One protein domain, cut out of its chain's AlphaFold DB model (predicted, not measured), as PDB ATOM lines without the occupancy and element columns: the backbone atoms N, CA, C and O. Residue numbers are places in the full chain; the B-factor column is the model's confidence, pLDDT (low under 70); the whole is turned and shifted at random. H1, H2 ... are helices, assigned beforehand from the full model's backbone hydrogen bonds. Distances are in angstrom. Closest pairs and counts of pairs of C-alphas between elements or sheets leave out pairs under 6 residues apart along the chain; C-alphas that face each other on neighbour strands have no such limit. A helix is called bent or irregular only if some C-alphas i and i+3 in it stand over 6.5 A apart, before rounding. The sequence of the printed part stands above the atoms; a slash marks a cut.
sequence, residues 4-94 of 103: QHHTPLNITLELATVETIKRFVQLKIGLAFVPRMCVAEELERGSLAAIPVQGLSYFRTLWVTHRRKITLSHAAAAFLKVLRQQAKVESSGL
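This is residues 4 to 94 of the 103 residues of a protein of Pyrinomonadaceae bacterium (UniProt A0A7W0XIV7). Two short helices, H1 and H2, sit near each other in a small head with their loops, and a long link reaches away from this head to a single longer helix, H3, which folds back towards the head without touching H1 or H2. The model is two loosely joined parts, and residues 4 to 10, residues 52 to 57 and residues 88 to 94 stick out. The printed part has 91 residues with three named helices, in the order H1, H2, H3, and no named strand; its class is all helix, though under half of the residues, 37 of 91, are in named elements. It is only just loose, close to extended, with a radius of gyration of the C-alphas of 18.0 A, and the C-alphas span 49 by 30 by 27 A.

The printed part begins at Gln 4, with its C-alpha at (-122.878, -45.907, -207.319), and residues 4 to 17 hold no named element. H1 is residues 18 to 26, and its first C-alpha, of Val 18, is at (-102.146, -40.764, -220.696). H2 is residues 36 to 44; it is irregular, with C-alphas 38 and 41 lying 8.0 A apart. Residues 45 to 73 hold no named element. H3 is residues 74 to 92, the longest helix, 28.1 A from first to last C-alpha, and C-alpha 92 is at (-118.043, -54.471, -236.913).

H1 and H2 are close but not clearly touching, with 2 pairs of C-alphas within 8 A. Their closest C-alphas are those of Val 18 and Cys 38, 7.4 A apart. Their lines stand at a steep tilt of 38 degrees, and they run the same way. H3 is apart from H1, and it is also apart from H2, which it follows in the chain. In H1 and H3 every O i to N i+4 pair is within hydrogen-bond range, while in H2 it is 3 of 5.

The two C-alphas farthest apart are those of His 6 and His 74, 51.6 A, and the outline is elongated. The printed part has no cut. The link from H1 to H2 is short, with 9 residues between them, and the link from H2 to H3 is long, with 29 residues. Without the stretches that stand free, 71 residues span 49 by 26 by 22 A. The mean pLDDT of the printed part is 88.4, and residues 89 to 94 are under 70.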
ATOM      1  N   GLN A   4    -121.639 -45.113-207.402       82.31
ATOM      2  CA  GLN A   4    -122.878 -45.907-207.319       82.31
ATOM      3  C   GLN A   4    -122.702 -47.221-206.542       82.31
ATOM      4  O   GLN A   4    -123.660 -47.726-205.970       82.31
ATOM      5  N   HIS A   5    -121.493 -47.784-206.543       82.88
ATOM      6  CA  HIS A   5    -121.149 -48.996-205.800       82.88
ATOM      7  C   HIS A   5    -120.470 -48.697-204.459       82.88
ATOM      8  O   HIS A   5    -119.912 -49.613-203.858       82.88
ATOM      9  N   HIS A   6    -120.473 -47.434-204.007       83.00
ATOM     10  CA  HIS A   6    -119.808 -46.985-202.779       83.00
ATOM     11  C   HIS A   6    -118.373 -47.512-202.644       83.00
ATOM     12  O   HIS A   6    -117.909 -47.841-201.556       83.00
ATOM     13  N   THR A   7    -117.672 -47.634-203.772       84.31
ATOM     14  CA  THR A   7    -116.301 -48.134-203.802       84.31
ATOM     15  C   THR A   7    -115.364 -46.949-203.576       84.31
ATOM     16  O   THR A   7    -115.274 -46.096-204.465       84.31
ATOM     17  N   PRO A   8    -114.685 -46.849-202.416       85.38
ATOM     18  CA  PRO A   8    -113.795 -45.732-202.143       85.38
ATOM     19  C   PRO A   8    -112.620 -45.753-203.124       85.38
ATOM     20  O   PRO A   8    -111.925 -46.761-203.268       85.38
ATOM     21  N   LEU A   9    -112.402 -44.632-203.809       82.56
ATOM     22  CA  LEU A   9    -111.260 -44.448-204.698       82.56
ATOM     23  C   LEU A   9    -110.116 -43.826-203.903       82.56
ATOM     24  O   LEU A   9    -110.191 -42.668-203.502       82.56
ATOM     25  N   ASN A  10    -109.046 -44.589-203.693       86.06
ATOM     26  CA  ASN A  10    -107.807 -44.051-203.146       86.06
ATOM     27  C   ASN A  10    -106.998 -43.389-204.272       86.06
ATOM     28  O   ASN A  10    -106.156 -44.029-204.904       86.06
ATOM     29  N   ILE A  11    -107.321 -42.133-204.579       84.88
ATOM     30  CA  ILE A  11    -106.632 -41.363-205.618       84.88
ATOM     31  C   ILE A  11    -105.374 -40.748-205.006       84.88
ATOM     32  O   ILE A  11    -105.417 -39.680-204.404       84.88
ATOM     33  N   THR A  12    -104.242 -41.432-205.155       82.12
ATOM     34  CA  THR A  12    -102.949 -40.958-204.634       82.12
ATOM     35  C   THR A  12    -102.257 -39.963-205.570       82.12
ATOM     36  O   THR A  12    -101.290 -39.317-205.173       82.12
ATOM     37  N   LEU A  13    -102.694 -39.876-206.831       83.12
ATOM     38  CA  LEU A  13    -102.024 -39.087-207.858       83.12
ATOM     39  C   LEU A  13    -102.976 -38.686-208.987       83.12
ATOM     40  O   LEU A  13    -103.721 -39.520-209.503       83.12
ATOM     41  N   GLU A  14    -102.862 -37.437-209.432       86.19
ATOM     42  CA  GLU A  14    -103.511 -36.926-210.639       86.19
ATOM     43  C   GLU A  14    -102.453 -36.535-211.673       86.19
ATOM     44  O   GLU A  14    -101.490 -35.832-211.371       86.19
ATOM     45  N   LEU A  15    -102.613 -37.022-212.905       88.25
ATOM     46  CA  LEU A  15    -101.644 -36.848-213.985       88.25
ATOM     47  C   LEU A  15    -102.324 -36.267-215.223       88.25
ATOM     48  O   LEU A  15    -103.423 -36.675-215.591       88.25
ATOM     49  N   ALA A  16    -101.636 -35.343-215.895       88.31
ATOM     50  CA  ALA A  16    -102.210 -34.575-217.000       88.31
ATOM     51  C   ALA A  16    -102.346 -35.360-218.317       88.31
ATOM     52  O   ALA A  16    -103.189 -35.019-219.144       88.31
ATOM     53  N   THR A  17    -101.515 -36.385-218.553       94.44
ATOM     54  CA  THR A  17    -101.476 -37.094-219.844       94.44
ATOM     55  C   THR A  17    -101.508 -38.609-219.682       94.44
ATOM     56  O   THR A  17    -100.980 -39.159-218.713       94.44
ATOM     57  N   VAL A  18    -102.088 -39.295-220.673       94.44
ATOM     58  CA  VAL A  18    -102.146 -40.764-220.696       94.44
ATOM     59  C   VAL A  18    -100.746 -41.379-220.733       94.44
ATOM     60  O   VAL A  18    -100.514 -42.375-220.058       94.44
ATOM     61  N   GLU A  19     -99.785 -40.763-221.423       95.25
ATOM     62  CA  GLU A  19     -98.392 -41.236-221.445       95.25
ATOM     63  C   GLU A  19     -97.751 -41.228-220.054       95.25
ATOM     64  O   GLU A  19     -97.126 -42.209-219.644       95.25
ATOM     65  N   THR A  20     -97.963 -40.159-219.279       95.44
ATOM     66  CA  THR A  20     -97.465 -40.096-217.899       95.44
ATOM     67  C   THR A  20     -98.125 -41.165-217.030       95.44
ATOM     68  O   THR A  20     -97.441 -41.836-216.259       95.44
ATOM     69  N   ILE A  21     -99.434 -41.385-217.197       95.69
ATOM     70  CA  ILE A  21    -100.169 -42.444-216.495       95.69
ATOM     71  C   ILE A  21     -99.571 -43.818-216.818       95.69
ATOM     72  O   ILE A  21     -99.228 -44.565-215.901       95.69
ATOM     73  N   LYS A  22     -99.378 -44.141-218.105       95.75
ATOM     74  CA  LYS A  22     -98.775 -45.411-218.543       95.75
ATOM     75  C   LYS A  22     -97.410 -45.625-217.905       95.75
ATOM     76  O   LYS A  22     -97.154 -46.694-217.352       95.75
ATOM     77  N   ARG A  23     -96.560 -44.593-217.913       95.19
ATOM     78  CA  ARG A  23     -95.222 -44.667-217.321       95.19
ATOM     79  C   ARG A  23     -95.268 -44.969-215.824       95.19
ATOM     80  O   ARG A  23     -94.492 -45.792-215.353       95.19
ATOM     81  N   PHE A  24     -96.174 -44.345-215.079       95.31
ATOM     82  CA  PHE A  24     -96.297 -44.560-213.635       95.31
ATOM     83  C   PHE A  24     -96.800 -45.966-213.293       95.31
ATOM     84  O   PHE A  24     -96.303 -46.585-212.349       95.31
ATOM     85  N   VAL A  25     -97.719 -46.513-214.094       95.94
ATOM     86  CA  VAL A  25     -98.158 -47.909-213.947       95.94
ATOM     87  C   VAL A  25     -97.006 -48.875-214.241       95.94
ATOM     88  O   VAL A  25     -96.772 -49.795-213.462       95.94
ATOM     89  N   GLN A  26     -96.219 -48.637-215.298       95.25
ATOM     90  CA  GLN A  26     -95.023 -49.441-215.607       95.25
ATOM     91  C   GLN A  26     -93.972 -49.398-214.485       95.25
ATOM     92  O   GLN A  26     -93.289 -50.390-214.234       95.25
ATOM     93  N   LEU A  27     -93.862 -48.267-213.784       95.75
ATOM     94  CA  LEU A  27     -92.999 -48.094-212.611       95.75
ATOM     95  C   LEU A  27     -93.591 -48.688-211.319       95.75
ATOM     96  O   LEU A  27     -92.997 -48.531-210.256       95.75
ATOM     97  N   LYS A  28     -94.727 -49.395-211.399       94.12
ATOM     98  CA  LYS A  28     -95.399 -50.070-210.276       94.12
ATOM     99  C   LYS A  28     -95.882 -49.124-209.170       94.12
ATOM    100  O   LYS A  28     -95.992 -49.530-208.018       94.12
ATOM    101  N   ILE A  29     -96.205 -47.878-209.518       93.62
ATOM    102  CA  ILE A  29     -96.719 -46.885-208.560       93.62
ATOM    103  C   ILE A  29     -98.202 -47.142-208.236       93.62
ATOM    104  O   ILE A  29     -98.673 -46.795-207.156       93.62
ATOM    105  N   GLY A  30     -98.945 -47.780-209.146       91.88
ATOM    106  CA  GLY A  30    -100.351 -48.107-208.931       91.88
ATOM    107  C   GLY A  30    -101.048 -48.657-210.172       91.88
ATOM    108  O   GLY A  30    -100.411 -49.192-211.079       91.88
ATOM    109  N   LEU A  31    -102.373 -48.509-210.196       93.19
ATOM    110  CA  LEU A  31    -103.260 -48.917-211.287       93.19
ATOM    111  C   LEU A  31    -103.867 -47.680-211.956       93.19
ATOM    112  O   LEU A  31    -103.989 -46.629-211.332       93.19
ATOM    113  N   ALA A  32    -104.294 -47.820-213.210       93.12
ATOM    114  CA  ALA A  32    -104.951 -46.742-213.938       93.12
ATOM    115  C   ALA A  32    -106.170 -47.229-214.722       93.12
ATOM    116  O   ALA A  32    -106.203 -48.352-215.224       93.12
ATOM    117  N   PHE A  33    -107.152 -46.340-214.871       90.31
ATOM    118  CA  PHE A  33    -108.313 -46.536-215.731       90.31
ATOM    119  C   PHE A  33    -108.185 -45.642-216.967       90.31
ATOM    120  O   PHE A  33    -108.310 -44.422-216.875       90.31
ATOM    121  N   VAL A  34    -107.898 -46.245-218.124       91.69
ATOM    122  CA  VAL A  34    -107.619 -45.534-219.382       91.69
ATOM    123  C   VAL A  34    -108.331 -46.194-220.569       91.69
ATOM    124  O   VAL A  34    -108.653 -47.385-220.506       91.69
ATOM    125  N   PRO A  35    -108.582 -45.464-221.673       91.62
ATOM    126  CA  PRO A  35    -109.112 -46.065-222.891       91.62
ATOM    127  C   PRO A  35    -108.174 -47.147-223.428       91.62
ATOM    128  O   PRO A  35    -106.973 -46.923-223.573       91.62
ATOM    129  N   ARG A  36    -108.733 -48.305-223.794       91.25
ATOM    130  CA  ARG A  36    -107.951 -49.454-224.281       91.25
ATOM    131  C   ARG A  36    -107.083 -49.117-225.498       91.25
ATOM    132  O   ARG A  36    -105.965 -49.607-225.583       91.25
ATOM    133  N   MET A  37    -107.574 -48.267-226.402       90.75
ATOM    134  CA  MET A  37    -106.828 -47.840-227.594       90.75
ATOM    135  C   MET A  37    -105.496 -47.150-227.264       90.75
ATOM    136  O   MET A  37    -104.570 -47.214-228.058       90.75
ATOM    137  N   CYS A  38    -105.376 -46.516-226.092       93.75
ATOM    138  CA  CYS A  38    -104.168 -45.786-225.707       93.75
ATOM    139  C   CYS A  38    -103.063 -46.686-225.138       93.75
ATOM    140  O   CYS A  38    -101.959 -46.198-224.918       93.75
ATOM    141  N   VAL A  39    -103.375 -47.956-224.853       96.00
ATOM    142  CA  VAL A  39    -102.458 -48.937-224.244       96.00
ATOM    143  C   VAL A  39    -102.294 -50.196-225.101       96.00
ATOM    144  O   VAL A  39    -101.849 -51.228-224.607       96.00
ATOM    145  N   ALA A  40    -102.730 -50.162-226.364       95.25
ATOM    146  CA  ALA A  40    -102.737 -51.342-227.230       95.25
ATOM    147  C   ALA A  40    -101.325 -51.925-227.406       95.25
ATOM    148  O   ALA A  40    -101.131 -53.120-227.201       95.25
ATOM    149  N   GLU A  41    -100.341 -51.066-227.673       96.19
ATOM    150  CA  GLU A  41     -98.947 -51.470-227.857       96.19
ATOM    151  C   GLU A  41     -98.337 -52.056-226.572       96.19
ATOM    152  O   GLU A  41     -97.660 -53.082-226.609       96.19
ATOM    153  N   GLU A  42     -98.588 -51.455-225.406       97.25
ATOM    154  CA  GLU A  42     -98.073 -51.965-224.132       97.25
ATOM    155  C   GLU A  42     -98.690 -53.312-223.746       97.25
ATOM    156  O   GLU A  42     -98.013 -54.142-223.136       97.25
ATOM    157  N   LEU A  43     -99.955 -53.541-224.114       96.81
ATOM    158  CA  LEU A  43    -100.613 -54.835-223.948       96.81
ATOM    159  C   LEU A  43    -100.016 -55.888-224.887       96.81
ATOM    160  O   LEU A  43     -99.765 -57.006-224.448       96.81
ATOM    161  N   GLU A  44     -99.763 -55.541-226.151       97.12
ATOM    162  CA  GLU A  44     -99.118 -56.435-227.125       97.12
ATOM    163  C   GLU A  44     -97.690 -56.800-226.708       97.12
ATOM    164  O   GLU A  44     -97.281 -57.955-226.811       97.12
ATOM    165  N   ARG A  45     -96.941 -55.831-226.173       96.81
ATOM    166  CA  ARG A  45     -95.573 -56.025-225.671       96.81
ATOM    167  C   ARG A  45     -95.506 -56.673-224.287       96.81
ATOM    168  O   ARG A  45     -94.414 -57.014-223.840       96.81
ATOM    169  N   GLY A  46     -96.631 -56.795-223.584       95.94
ATOM    170  CA  GLY A  46     -96.690 -57.313-222.215       95.94
ATOM    171  C   GLY A  46     -96.054 -56.401-221.157       95.94
ATOM    172  O   GLY A  46     -95.790 -56.851-220.044       95.94
ATOM    173  N   SER A  47     -95.795 -55.127-221.474       96.25
ATOM    174  CA  SER A  47     -95.274 -54.150-220.507       96.25
ATOM    175  C   SER A  47     -96.367 -53.581-219.597       96.25
ATOM    176  O   SER A  47     -96.065 -53.056-218.525       96.25
ATOM    177  N   LEU A  48     -97.633 -53.714-220.001       97.50
ATOM    178  CA  LEU A  48     -98.819 -53.499-219.177       97.50
ATOM    179  C   LEU A  48     -99.763 -54.699-219.305       97.50
ATOM    180  O   LEU A  48     -99.755 -55.415-220.304       97.50
ATOM    181  N   ALA A  49    -100.620 -54.887-218.304       96.38
ATOM    182  CA  ALA A  49    -101.678 -55.891-218.318       96.38
ATOM    183  C   ALA A  49    -103.043 -55.233-218.084       96.38
ATOM    184  O   ALA A  49    -103.177 -54.317-217.272       96.38
ATOM    185  N   ALA A  50    -104.068 -55.710-218.791       94.75
ATOM    186  CA  ALA A  50    -105.444 -55.270-218.591       94.75
ATOM    187  C   ALA A  50    -106.134 -56.153-217.543       94.75
ATOM    188  O   ALA A  50    -106.125 -57.376-217.665       94.75
ATOM    189  N   ILE A  51    -106.783 -55.530-216.558       93.31
ATOM    190  CA  ILE A  51    -107.545 -56.234-215.519       93.31
ATOM    191  C   ILE A  51    -109.038 -56.162-215.874       93.31
ATOM    192  O   ILE A  51    -109.594 -55.060-215.908       93.31
ATOM    193  N   PRO A  52    -109.711 -57.293-216.160       89.56
ATOM    194  CA  PRO A  52    -111.149 -57.291-216.388       89.56
ATOM    195  C   PRO A  52    -111.891 -57.024-215.074       89.56
ATOM    196  O   PRO A  52    -111.684 -57.718-214.082       89.56
ATOM    197  N   VAL A  53    -112.789 -56.037-215.077       87.62
ATOM    198  CA  VAL A  53    -113.628 -55.697-213.921       87.62
ATOM    199  C   VAL A  53    -115.067 -56.108-214.219       87.62
ATOM    200  O   VAL A  53    -115.668 -55.660-215.197       87.62
ATOM    201  N   GLN A  54    -115.625 -56.986-213.387       85.19
ATOM    202  CA  GLN A  54    -117.002 -57.449-213.543       85.19
ATOM    203  C   GLN A  54    -117.990 -56.288-213.373       85.19
ATOM    204  O   GLN A  54    -117.815 -55.430-212.513       85.19
ATOM    205  N   GLY A  55    -119.024 -56.248-214.215       80.50
ATOM    206  CA  GLY A  55    -120.038 -55.187-214.182       80.50
ATOM    207  C   GLY A  55    -119.570 -53.825-214.712       80.50
ATOM    208  O   GLY A  55    -120.386 -52.914-214.817       80.50
ATOM    209  N   LEU A  56    -118.298 -53.681-215.104       80.06
ATOM    210  CA  LEU A  56    -117.758 -52.435-215.643       80.06
ATOM    211  C   LEU A  56    -117.559 -52.548-217.157       80.06
ATOM    212  O   LEU A  56    -116.513 -52.971-217.646       80.06
ATOM    213  N   SER A  57    -118.578 -52.135-217.910       80.31
ATOM    214  CA  SER A  57    -118.484 -51.936-219.356       80.31
ATOM    215  C   SER A  57    -118.687 -50.458-219.660       80.31
ATOM    216  O   SER A  57    -119.775 -49.921-219.459       80.31
ATOM    217  N   TYR A  58    -117.618 -49.781-220.075       82.62
ATOM    218  CA  TYR A  58    -117.636 -48.342-220.306       82.62
ATOM    219  C   TYR A  58    -117.112 -48.016-221.700       82.62
ATOM    220  O   TYR A  58    -115.939 -48.233-222.003       82.62
ATOM    221  N   PHE A  59    -117.992 -47.477-222.541       84.69
ATOM    222  CA  PHE A  59    -117.675 -47.077-223.906       84.69
ATOM    223  C   PHE A  59    -117.707 -45.559-224.025       84.69
ATOM    224  O   PHE A  59    -118.598 -44.892-223.498       84.69
ATOM    225  N   ARG A  60    -116.723 -45.008-224.736       84.81
ATOM    226  CA  ARG A  60    -116.658 -43.582-225.059       84.81
ATOM    227  C   ARG A  60    -116.615 -43.431-226.568       84.81
ATOM    228  O   ARG A  60    -115.771 -44.031-227.225       84.81
ATOM    229  N   THR A  61    -117.532 -42.633-227.100       87.31
ATOM    230  CA  THR A  61    -117.575 -42.318-228.527       87.31
ATOM    231  C   THR A  61    -116.582 -41.207-228.838       87.31
ATOM    232  O   THR A  61    -116.600 -40.159-228.191       87.31
ATOM    233  N   LEU A  62    -115.737 -41.426-229.845       88.31
ATOM    234  CA  LEU A  62    -114.922 -40.375-230.443       88.31
ATOM    235  C   LEU A  62    -115.679 -39.758-231.613       88.31
ATOM    236  O   LEU A  62    -116.188 -40.468-232.480       88.31
ATOM    237  N   TRP A  63    -115.735 -38.431-231.642       91.06
ATOM    238  CA  TRP A  63    -116.434 -37.683-232.678       91.06
ATOM    239  C   TRP A  63    -115.438 -36.937-233.553       91.06
ATOM    240  O   TRP A  63    -114.510 -36.304-233.055       91.06
ATOM    241  N   VAL A  64    -115.674 -36.964-234.864       91.69
ATOM    242  CA  VAL A  64    -115.016 -36.059-235.804       91.69
ATOM    243  C   VAL A  64    -115.953 -34.897-236.109       91.69
ATOM    244  O   VAL A  64    -117.114 -35.097-236.461       91.69
ATOM    245  N   THR A  65    -115.455 -33.671-235.970       91.94
ATOM    246  CA  THR A  65    -116.258 -32.453-236.137       91.94
ATOM    247  C   THR A  65    -115.553 -31.450-237.036       91.94
ATOM    248  O   THR A  65    -114.339 -31.287-236.958       91.94
ATOM    249  N   HIS A  66    -116.319 -30.727-237.850       91.06
ATOM    250  CA  HIS A  66    -115.838 -29.586-238.627       91.06
ATOM    251  C   HIS A  66    -116.906 -28.486-238.662       91.06
ATOM    252  O   HIS A  66    -118.087 -28.737-238.409       91.06
ATOM    253  N   ARG A  67    -116.508 -27.248-238.980       91.38
ATOM    254  CA  ARG A  67    -117.456 -26.128-239.106       91.38
ATOM    255  C   ARG A  67    -118.446 -26.398-240.246       91.38
ATOM    256  O   ARG A  67    -118.053 -26.856-241.316       91.38
ATOM    257  N   ARG A  68    -119.728 -26.074-240.037       87.81
ATOM    258  CA  ARG A  68    -120.812 -26.367-241.000       87.81
ATOM    259  C   ARG A  68    -120.674 -25.632-242.337       87.81
ATOM    260  O   ARG A  68    -121.045 -26.184-243.363       87.81
ATOM    261  N   LYS A  69    -120.180 -24.391-242.324       89.31
ATOM    262  CA  LYS A  69    -120.118 -23.501-243.501       89.31
ATOM    263  C   LYS A  69    -118.710 -23.366-244.100       89.31
ATOM    264  O   LYS A  69    -118.445 -22.386-244.783       89.31
ATOM    265  N   ILE A  70    -117.795 -24.291-243.805       89.38
ATOM    266  CA  ILE A  70    -116.450 -24.270-244.393       89.38
ATOM    267  C   ILE A  70    -116.373 -25.275-245.539       89.38
ATOM    268  O   ILE A  70    -116.795 -26.423-245.392       89.38
ATOM    269  N   THR A  71    -115.816 -24.851-246.670       89.69
ATOM    270  CA  THR A  71    -115.440 -25.778-247.736       89.69
ATOM    271  C   THR A  71    -114.228 -26.566-247.261       89.69
ATOM    272  O   THR A  71    -113.202 -25.988-246.902       89.69
ATOM    273  N   LEU A  72    -114.349 -27.890-247.209       92.00
ATOM    274  CA  LEU A  72    -113.225 -28.752-246.861       92.00
ATOM    275  C   LEU A  72    -112.177 -28.694-247.973       92.00
ATOM    276  O   LEU A  72    -112.515 -28.774-249.154       92.00
ATOM    277  N   SER A  73    -110.902 -28.601-247.594       94.38
ATOM    278  CA  SER A  73    -109.815 -28.797-248.551       94.38
ATOM    279  C   SER A  73    -109.855 -30.219-249.116       94.38
ATOM    280  O   SER A  73    -110.418 -31.134-248.502       94.38
ATOM    281  N   HIS A  74    -109.211 -30.429-250.265       94.88
ATOM    282  CA  HIS A  74    -109.132 -31.756-250.879       94.88
ATOM    283  C   HIS A  74    -108.524 -32.790-249.914       94.88
ATOM    284  O   HIS A  74    -109.057 -33.887-249.750       94.88
ATOM    285  N   ALA A  75    -107.475 -32.393-249.184       96.06
ATOM    286  CA  ALA A  75    -106.848 -33.214-248.152       96.06
ATOM    287  C   ALA A  75    -107.798 -33.523-246.982       96.06
ATOM    288  O   ALA A  75    -107.888 -34.672-246.557       96.06
ATOM    289  N   ALA A  76    -108.555 -32.538-246.484       94.38
ATOM    290  CA  ALA A  76    -109.492 -32.751-245.378       94.38
ATOM    291  C   ALA A  76    -110.655 -33.677-245.772       94.38
ATOM    292  O   ALA A  76    -111.053 -34.545-244.994       94.38
ATOM    293  N   ALA A  77    -111.182 -33.535-246.991       93.44
ATOM    294  CA  ALA A  77    -112.217 -34.419-247.516       93.44
ATOM    295  C   ALA A  77    -111.705 -35.862-247.678       93.44
ATOM    296  O   ALA A  77    -112.385 -36.807-247.266       93.44
ATOM    297  N   ALA A  78    -110.493 -36.031-248.218       95.25
ATOM    298  CA  ALA A  78    -109.840 -37.332-248.320       95.25
ATOM    299  C   ALA A  78    -109.607 -37.957-246.935       95.25
ATOM    300  O   ALA A  78    -109.951 -39.118-246.717       95.25
ATOM    301  N   PHE A  79    -109.127 -37.174-245.968       95.31
ATOM    302  CA  PHE A  79    -108.929 -37.622-244.592       95.31
ATOM    303  C   PHE A  79    -110.237 -38.079-243.933       95.31
ATOM    304  O   PHE A  79    -110.295 -39.174-243.379       95.31
ATOM    305  N   LEU A  80    -111.328 -37.312-244.062       93.81
ATOM    306  CA  LEU A  80    -112.643 -37.725-243.555       93.81
ATOM    307  C   LEU A  80    -113.145 -39.021-244.202       93.81
ATOM    308  O   LEU A  80    -113.814 -39.816-243.538       93.81
ATOM    309  N   LYS A  81    -112.848 -39.246-245.487       93.50
ATOM    310  CA  LYS A  81    -113.182 -40.503-246.168       93.50
ATOM    311  C   LYS A  81    -112.431 -41.679-245.538       93.50
ATOM    312  O   LYS A  81    -113.072 -42.676-245.213       93.50
ATOM    313  N   VAL A  82    -111.123 -41.536-245.312       95.38
ATOM    314  CA  VAL A  82    -110.287 -42.560-244.662       95.38
ATOM    315  C   VAL A  82    -110.770 -42.830-243.237       95.38
ATOM    316  O   VAL A  82    -111.029 -43.980-242.894       95.38
ATOM    317  N   LEU A  83    -110.997 -41.786-242.433       93.56
ATOM    318  CA  LEU A  83    -111.501 -41.931-241.063       93.56
ATOM    319  C   LEU A  83    -112.824 -42.699-241.006       93.56
ATOM    320  O   LEU A  83    -112.991 -43.585-240.175       93.56
ATOM    321  N   ARG A  84    -113.769 -42.398-241.906       90.38
ATOM    322  CA  ARG A  84    -115.059 -43.104-241.960       90.38
ATOM    323  C   ARG A  84    -114.915 -44.571-242.359       90.38
ATOM    324  O   ARG A  84    -115.725 -45.384-241.927       90.38
ATOM    325  N   GLN A  85    -113.938 -44.907-243.199       91.56
ATOM    326  CA  GLN A  85    -113.652 -46.297-243.556       91.56
ATOM    327  C   GLN A  85    -113.068 -47.055-242.359       91.56
ATOM    328  O   GLN A  85    -113.572 -48.122-242.027       91.56
ATOM    329  N   GLN A  86    -112.095 -46.462-241.663       87.25
ATOM    330  CA  GLN A  86    -111.471 -47.054-240.475       87.25
ATOM    331  C   GLN A  86    -112.473 -47.222-239.320       87.25
ATOM    332  O   GLN A  86    -112.610 -48.309-238.769       87.25
ATOM    333  N   ALA A  87    -113.283 -46.198-239.030       85.88
ATOM    334  CA  ALA A  87    -114.293 -46.265-237.970       85.88
ATOM    335  C   ALA A  87    -115.352 -47.363-238.209       85.88
ATOM    336  O   ALA A  87    -115.850 -47.972-237.260       85.88
ATOM    337  N   LYS A  88    -115.700 -47.652-239.474       75.44
ATOM    338  CA  LYS A  88    -116.612 -48.759-239.815       75.44
ATOM    339  C   LYS A  88    -115.996 -50.130-239.524       75.44
ATOM    340  O   LYS A  88    -116.723 -51.010-239.074       75.44
ATOM    341  N   VAL A  89    -114.692 -50.291-239.757       65.12
ATOM    342  CA  VAL A  89    -113.953 -51.548-239.532       65.12
ATOM    343  C   VAL A  89    -113.869 -51.883-238.040       65.12
ATOM    344  O   VAL A  89    -113.993 -53.043-237.660       65.12
ATOM    345  N   GLU A  90    -113.736 -50.879-237.173       63.09
ATOM    346  CA  GLU A  90    -113.726 -51.093-235.719       63.09
ATOM    347  C   GLU A  90    -115.128 -51.371-235.146       63.09
ATOM    348  O   GLU A  90    -115.286 -52.132-234.189       63.09
ATOM    349  N   SER A  91    -116.172 -50.809-235.766       57.84
ATOM    350  CA  SER A  91    -117.566 -50.974-235.327       57.84
ATOM    351  C   SER A  91    -118.114 -52.388-235.572       57.84
ATOM    352  O   SER A  91    -118.946 -52.867-234.800       57.84
ATOM    353  N   SER A  92    -117.650 -53.084-236.616       47.12
ATOM    354  CA  SER A  92    -118.043 -54.471-236.913       47.12
ATOM    355  C   SER A  92    -117.460 -55.487-235.923       47.12
ATOM    356  O   SER A  92    -118.070 -56.531-235.695       47.12
ATOM    357  N   GLY A  93    -116.347 -55.169-235.253       44.81
ATOM    358  CA  GLY A  93    -115.805 -55.966-234.144       44.81
ATOM    359  C   GLY A  93    -116.601 -55.842-232.836       44.81
ATOM    360  O   GLY A  93    -116.505 -56.713-231.970       44.81
ATOM    361  N   LEU A  94    -117.418 -54.793-232.693       49.41
ATOM    362  CA  LEU A  94    -118.141 -54.476-231.457       49.41
ATOM    363  C   LEU A  94    -119.514 -55.169-231.347       49.41
ATOM    364  O   LEU A  94    -120.033 -55.318-230.244       49.41
TER     365      LEU A  94